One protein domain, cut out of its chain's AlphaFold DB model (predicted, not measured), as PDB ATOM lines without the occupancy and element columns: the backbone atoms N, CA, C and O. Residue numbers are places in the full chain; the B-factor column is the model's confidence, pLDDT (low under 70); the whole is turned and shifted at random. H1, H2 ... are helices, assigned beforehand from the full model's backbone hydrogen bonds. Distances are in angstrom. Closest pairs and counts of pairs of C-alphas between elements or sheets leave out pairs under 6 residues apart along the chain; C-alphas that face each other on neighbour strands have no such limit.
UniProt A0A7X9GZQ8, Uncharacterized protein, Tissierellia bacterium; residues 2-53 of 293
ATOM      1  N   ASN A   2     -94.448  57.286  14.007       83.25
ATOM      2  CA  ASN A   2     -94.060  57.891  12.730       83.25
ATOM      3  C   ASN A   2     -92.614  57.492  12.381       83.25
ATOM      4  O   ASN A   2     -91.697  57.767  13.158       83.25
ATOM      5  N   ILE A   3     -92.425  56.834  11.236       88.88
ATOM      6  CA  ILE A   3     -91.099  56.492  10.699       88.88
ATOM      7  C   ILE A   3     -90.680  57.614   9.752       88.88
ATOM      8  O   ILE A   3     -91.420  57.953   8.824       88.88
ATOM      9  N   LEU A   4     -89.505  58.184   9.988       91.69
ATOM     10  CA  LEU A   4     -88.957  59.284   9.204       91.69
ATOM     11  C   LEU A   4     -88.387  58.773   7.878       91.69
ATOM     12  O   LEU A   4     -88.069  57.596   7.726       91.69
ATOM     13  N   ASP A   5     -88.258  59.652   6.887       92.88
ATOM     14  CA  ASP A   5     -87.888  59.223   5.534       92.88
ATOM     15  C   ASP A   5     -86.467  58.644   5.455       92.88
ATOM     16  O   ASP A   5     -86.239  57.683   4.721       92.88
ATOM     17  N   GLN A   6     -85.531  59.150   6.263       91.00
ATOM     18  CA  GLN A   6     -84.188  58.569   6.379       91.00
ATOM     19  C   GLN A   6     -84.235  57.146   6.959       91.00
ATOM     20  O   GLN A   6     -83.629  56.232   6.402       91.00
ATOM     21  N   GLU A   7     -85.040  56.924   8.001       93.81
ATOM     22  CA  GLU A   7     -85.247  55.600   8.596       93.81
ATOM     23  C   GLU A   7     -85.894  54.622   7.597       93.81
ATOM     24  O   GLU A   7     -85.477  53.467   7.492       93.81
ATOM     25  N   LYS A   8     -86.874  55.084   6.802       94.94
ATOM     26  CA  LYS A   8     -87.469  54.283   5.714       94.94
ATOM     27  C   LYS A   8     -86.425  53.890   4.674       94.94
ATOM     28  O   LYS A   8     -86.413  52.739   4.246       94.94
ATOM     29  N   ASN A   9     -85.552  54.816   4.276       93.88
ATOM     30  CA  ASN A   9     -84.493  54.536   3.305       93.88
ATOM     31  C   ASN A   9     -83.533  53.455   3.821       93.88
ATOM     32  O   ASN A   9     -83.218  52.521   3.084       93.88
ATOM     33  N   MET A  10     -83.144  53.521   5.097       92.94
ATOM     34  CA  MET A  10     -82.317  52.484   5.723       92.94
ATOM     35  C   MET A  10     -83.019  51.118   5.743       92.94
ATOM     36  O   MET A  10     -82.409  50.114   5.377       92.94
ATOM     37  N   LEU A  11     -84.314  51.063   6.084       94.94
ATOM     38  CA  LEU A  11     -85.104  49.822   6.025       94.94
ATOM     39  C   LEU A  11     -85.187  49.247   4.603       94.94
ATOM     40  O   LEU A  11     -85.066  48.036   4.416       94.94
ATOM     41  N   VAL A  12     -85.361  50.106   3.596       95.94
ATOM     42  CA  VAL A  12     -85.367  49.706   2.181       95.94
ATOM     43  C   VAL A  12     -84.018  49.112   1.774       95.94
ATOM     44  O   VAL A  12     -83.977  48.108   1.063       95.94
ATOM     45  N   ASP A  13     -82.907  49.687   2.225       94.19
ATOM     46  CA  ASP A  13     -81.580  49.163   1.905       94.19
ATOM     47  C   ASP A  13     -81.295  47.826   2.601       94.19
ATOM     48  O   ASP A  13     -80.734  46.923   1.973       94.19
ATOM     49  N   ILE A  14     -81.762  47.645   3.840       95.06
ATOM     50  CA  ILE A  14     -81.741  46.346   4.528       95.06
ATOM     51  C   ILE A  14     -82.564  45.311   3.747       95.06
ATOM     52  O   ILE A  14     -82.068  44.218   3.470       95.06
ATOM     53  N   ALA A  15     -83.782  45.658   3.319       95.25
ATOM     54  CA  ALA A  15     -84.631  44.763   2.531       95.25
ATOM     55  C   ALA A  15     -83.942  44.321   1.227       95.25
ATOM     56  O   ALA A  15     -83.869  43.126   0.945       95.25
ATOM     57  N   LYS A  16     -83.318  45.253   0.490       95.88
ATOM     58  CA  LYS A  16     -82.546  44.935  -0.727       95.88
ATOM     59  C   LYS A  16     -81.375  43.983  -0.460       95.88
ATOM     60  O   LYS A  16     -81.074  43.140  -1.307       95.88
ATOM     61  N   LYS A  17     -80.670  44.116   0.673       95.25
ATOM     62  CA  LYS A  17     -79.591  43.181   1.056       95.25
ATOM     63  C   LYS A  17     -80.150  41.773   1.269       95.25
ATOM     64  O   LYS A  17     -79.584  40.810   0.754       95.25
ATOM     65  N   VAL A  18     -81.273  41.663   1.980       95.00
ATOM     66  CA  VAL A  18     -81.948  40.384   2.251       95.00
ATOM     67  C   VAL A  18     -82.444  39.734   0.959       95.00
ATOM     68  O   VAL A  18     -82.189  38.552   0.747       95.00
ATOM     69  N   GLU A  19     -83.070  40.492   0.057       95.25
ATOM     70  CA  GLU A  19     -83.519  39.995  -1.254       95.25
ATOM     71  C   GLU A  19     -82.353  39.460  -2.096       95.25
ATOM     72  O   GLU A  19     -82.422  38.358  -2.645       95.25
ATOM     73  N   LYS A  20     -81.236  40.200  -2.156       94.69
ATOM     74  CA  LYS A  20     -80.016  39.747  -2.845       94.69
ATOM     75  C   LYS A  20     -79.452  38.471  -2.229       94.69
ATOM     76  O   LYS A  20     -78.998  37.595  -2.964       94.69
ATOM     77  N   LEU A  21     -79.473  38.364  -0.901       94.69
ATOM     78  CA  LEU A  21     -79.003  37.171  -0.203       94.69
ATOM     79  C   LEU A  21     -79.896  35.972  -0.527       94.69
ATOM     80  O   LEU A  21     -79.377  34.916  -0.867       94.69
ATOM     81  N   GLN A  22     -81.219  36.139  -0.485       93.44
ATOM     82  CA  GLN A  22     -82.172  35.089  -0.849       93.44
ATOM     83  C   GLN A  22     -81.963  34.609  -2.287       93.44
ATOM     84  O   GLN A  22     -81.896  33.404  -2.520       93.44
ATOM     85  N   ALA A  23     -81.791  35.531  -3.237       92.50
ATOM     86  CA  ALA A  23     -81.500  35.186  -4.625       92.50
ATOM     87  C   ALA A  23     -80.168  34.427  -4.767       92.50
ATOM     88  O   ALA A  23     -80.089  33.453  -5.513       92.50
ATOM     89  N   TYR A  24     -79.127  34.840  -4.037       90.75
ATOM     90  CA  TYR A  24     -77.828  34.165  -4.059       90.75
ATOM     91  C   TYR A  24     -77.902  32.745  -3.482       90.75
ATOM     92  O   TYR A  24     -77.427  31.798  -4.106       90.75
ATOM     93  N   LEU A  25     -78.551  32.585  -2.326       89.12
ATOM     94  CA  LEU A  25     -78.721  31.288  -1.669       89.12
ATOM     95  C   LEU A  25     -79.646  30.347  -2.458       89.12
ATOM     96  O   LEU A  25     -79.435  29.141  -2.431       89.12
ATOM     97  N   GLY A  26     -80.652  30.881  -3.158       85.38
ATOM     98  CA  GLY A  26     -81.595  30.092  -3.955       85.38
ATOM     99  C   GLY A  26     -81.035  29.579  -5.287       85.38
ATOM    100  O   GLY A  26     -81.527  28.578  -5.799       85.38
ATOM    101  N   ASN A  27     -80.013  30.238  -5.840       77.50
ATOM    102  CA  ASN A  27     -79.426  29.880  -7.137       77.50
ATOM    103  C   ASN A  27     -78.182  28.979  -7.026       77.50
ATOM    104  O   ASN A  27     -77.797  28.339  -8.003       77.50
ATOM    105  N   GLU A  28     -77.542  28.918  -5.857       66.38
ATOM    106  CA  GLU A  28     -76.297  28.176  -5.647       66.38
ATOM    107  C   GLU A  28     -76.540  26.829  -4.952       66.38
ATOM    108  O   GLU A  28     -76.701  26.755  -3.734       66.38
ATOM    109  N   ASN A  29     -76.478  25.729  -5.709       64.44
ATOM    110  CA  ASN A  29     -76.403  24.389  -5.123       64.44
ATOM    111  C   ASN A  29     -74.976  24.127  -4.611       64.44
ATOM    112  O   ASN A  29     -74.051  23.809  -5.368       64.44
ATOM    113  N   LEU A  30     -74.776  24.246  -3.298       65.31
ATOM    114  CA  LEU A  30     -73.615  23.672  -2.619       65.31
ATOM    115  C   LEU A  30     -73.795  22.149  -2.509       65.31
ATOM    116  O   LEU A  30     -74.186  21.636  -1.466       65.31
ATOM    117  N   ASN A  31     -73.503  21.414  -3.584       61.78
ATOM    118  CA  ASN A  31     -73.323  19.966  -3.470       61.78
ATOM    119  C   ASN A  31     -72.019  19.681  -2.711       61.78
ATOM    120  O   ASN A  31     -70.959  20.191  -3.079       61.78
ATOM    121  N   GLN A  32     -72.120  18.887  -1.641       59.97
ATOM    122  CA  GLN A  32     -71.038  18.624  -0.683       59.97
ATOM    123  C   GLN A  32     -69.882  17.798  -1.270       59.97
ATOM    124  O   GLN A  32     -68.790  17.804  -0.710       59.97
ATOM    125  N   ASP A  33     -70.089  17.150  -2.416       58.72
ATOM    126  CA  ASP A  33     -69.220  16.055  -2.845       58.72
ATOM    127  C   ASP A  33     -67.987  16.456  -3.666       58.72
ATOM    128  O   ASP A  33     -67.160  15.589  -3.918       58.72
ATOM    129  N   ASN A  34     -67.818  17.718  -4.099       55.09
ATOM    130  CA  ASN A  34     -66.610  18.141  -4.840       55.09
ATOM    131  C   ASN A  34     -66.512  19.669  -5.048       55.09
ATOM    132  O   ASN A  34     -66.546  20.158  -6.179       55.09
ATOM    133  N   LYS A  35     -66.383  20.464  -3.977       66.69
ATOM    134  CA  LYS A  35     -66.006  21.885  -4.117       66.69
ATOM    135  C   LYS A  35     -64.661  22.158  -3.451       66.69
ATOM    136  O   LYS A  35     -64.489  21.930  -2.257       66.69
ATOM    137  N   ASP A  36     -63.730  22.658  -4.262       83.81
ATOM    138  CA  ASP A  36     -62.419  23.160  -3.852       83.81
ATOM    139  C   ASP A  36     -62.536  24.220  -2.736       83.81
ATOM    140  O   ASP A  36     -63.545  24.925  -2.620       83.81
ATOM    141  N   ILE A  37     -61.488  24.367  -1.921       88.12
ATOM    142  CA  ILE A  37     -61.434  25.349  -0.825       88.12
ATOM    143  C   ILE A  37     -61.651  26.778  -1.358       88.12
ATOM    144  O   ILE A  37     -62.308  27.591  -0.701       88.12
ATOM    145  N   GLY A  38     -61.178  27.086  -2.570       88.25
ATOM    146  CA  GLY A  38     -61.412  28.372  -3.225       88.25
ATOM    147  C   GLY A  38     -62.890  28.638  -3.527       88.25
ATOM    148  O   GLY A  38     -63.352  29.779  -3.404       88.25
ATOM    149  N   CYS A  39     -63.666  27.598  -3.844       84.81
ATOM    150  CA  CYS A  39     -65.113  27.713  -4.027       84.81
ATOM    151  C   CYS A  39     -65.813  28.038  -2.703       84.81
ATOM    152  O   CYS A  39     -66.683  28.910  -2.676       84.81
ATOM    153  N   TRP A  40     -65.403  27.403  -1.601       86.12
ATOM    154  CA  TRP A  40     -65.922  27.715  -0.265       86.12
ATOM    155  C   TRP A  40     -65.621  29.153   0.152       86.12
ATOM    156  O   TRP A  40     -66.519  29.870   0.598       86.12
ATOM    157  N   TYR A  41     -64.381  29.605  -0.045       89.38
ATOM    158  CA  TYR A  41     -64.001  30.986   0.244       89.38
ATOM    159  C   TYR A  41     -64.833  31.980  -0.573       89.38
ATOM    160  O   TYR A  41     -65.389  32.932  -0.023       89.38
ATOM    161  N   SER A  42     -64.971  31.745  -1.878       88.75
ATOM    162  CA  SER A  42     -65.754  32.608  -2.769       88.75
ATOM    163  C   SER A  42     -67.228  32.663  -2.362       88.75
ATOM    164  O   SER A  42     -67.814  33.743  -2.327       88.75
ATOM    165  N   TYR A  43     -67.805  31.525  -1.974       88.56
ATOM    166  CA  TYR A  43     -69.194  31.440  -1.534       88.56
ATOM    167  C   TYR A  43     -69.456  32.249  -0.256       88.56
ATOM    168  O   TYR A  43     -70.318  33.129  -0.219       88.56
ATOM    169  N   ILE A  44     -68.655  32.019   0.788       90.88
ATOM    170  CA  ILE A  44     -68.805  32.715   2.074       90.88
ATOM    171  C   ILE A  44     -68.487  34.209   1.944       90.88
ATOM    172  O   ILE A  44     -69.177  35.054   2.521       90.88
ATOM    173  N   THR A  45     -67.467  34.576   1.164       93.25
ATOM    174  CA  THR A  45     -67.139  35.995   0.960       93.25
ATOM    175  C   THR A  45     -68.193  36.729   0.146       93.25
ATOM    176  O   THR A  45     -68.414  37.915   0.396       93.25
ATOM    177  N   GLN A  46     -68.893  36.055  -0.768       93.62
ATOM    178  CA  GLN A  46     -70.013  36.656  -1.481       93.62
ATOM    179  C   GLN A  46     -71.198  36.929  -0.549       93.62
ATOM    180  O   GLN A  46     -71.751  38.028  -0.598       93.62
ATOM    181  N   ILE A  47     -71.518  36.009   0.370       93.62
ATOM    182  CA  ILE A  47     -72.502  36.256   1.439       93.62
ATOM    183  C   ILE A  47     -72.102  37.496   2.247       93.62
ATOM    184  O   ILE A  47     -72.898  38.422   2.400       93.62
ATOM    185  N   LYS A  48     -70.838  37.567   2.689       94.12
ATOM    186  CA  LYS A  48     -70.316  38.726   3.431       94.12
ATOM    187  C   LYS A  48     -70.447  40.035   2.643       94.12
ATOM    188  O   LYS A  48     -70.790  41.055   3.229       94.12
ATOM    189  N   ARG A  49     -70.186  40.032   1.331       94.69
ATOM    190  CA  ARG A  49     -70.322  41.223   0.468       94.69
ATOM    191  C   ARG A  49     -71.770  41.675   0.309       94.69
ATOM    192  O   ARG A  49     -72.013  42.875   0.266       94.69
ATOM    193  N   ILE A  50     -72.705  40.732   0.201       94.19
ATOM    194  CA  ILE A  50     -74.133  41.033   0.061       94.19
ATOM    195  C   ILE A  50     -74.679  41.645   1.350       94.19
ATOM    196  O   ILE A  50     -75.339  42.680   1.303       94.19
ATOM    197  N   ILE A  51     -74.397  41.007   2.488       93.00
ATOM    198  CA  ILE A  51     -74.901  41.448   3.791       93.00
ATOM    199  C   ILE A  51     -74.197  42.744   4.227       93.00
ATOM    200  O   ILE A  51     -74.829  43.658   4.753       93.00
ATOM    201  N   GLY A  52     -72.893  42.862   3.971       91.69
ATOM    202  CA  GLY A  52     -72.103  44.007   4.406       91.69
ATOM    203  C   GLY A  52     -71.987  44.065   5.931       91.69
ATOM    204  O   GLY A  52     -71.723  43.053   6.581       91.69
ATOM    205  N   ASN A  53     -72.145  45.259   6.505       89.62
ATOM    206  CA  ASN A  53     -72.109  45.453   7.953       89.62
ATOM    207  C   ASN A  53     -73.468  45.100   8.579       89.62
ATOM    208  O   ASN A  53     -74.323  45.967   8.743       89.62
TER     209      ASN A  53
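This is residues 2 to 53 of the 293 residues of an uncharacterized protein of Tissierellia bacterium (UniProt A0A7X9GZQ8). A long, slender helical hairpin: H1 runs most of the rod's length, a loop turns the chain round, and the shorter H2 folds back until its last residues meet H1 part-way along. Residues 2 to 13 stick out at one end and 31 to 38 at the other. The printed part has 52 residues with two named helices, H1 then H2, and no named strand; it is all helix. It is only just extended, close to loose, with a radius of gyration of the C-alphas of 15.1 A and spans of 51 by 18 by 10 A.

Find C-alpha 5 at (-87.888, 59.223, 5.534); from there H1, residues 5 to 27, runs 33.1 A. H2, residues 37 to 51, runs 21.5 A and ends at C-alpha 51, (-74.901, 41.448, 3.791).

H1 and H2, a helical hairpin, run opposite ways at a shallow tilt of 24 degrees. They touch through residues 17 to 24 and 47 to 51 alone; look at the closest C-alphas, Lys 17 and Ile 51, 5.7 A apart. In both helices every O i to N i+4 pair is within hydrogen-bond range.

The C-alphas farthest apart, of Asn 2 and Asn 34, are 51.4 A apart. The printed part has no cut, and the H1 to H2 link is short. Look for pLDDT under 70 at residues 28 to 35.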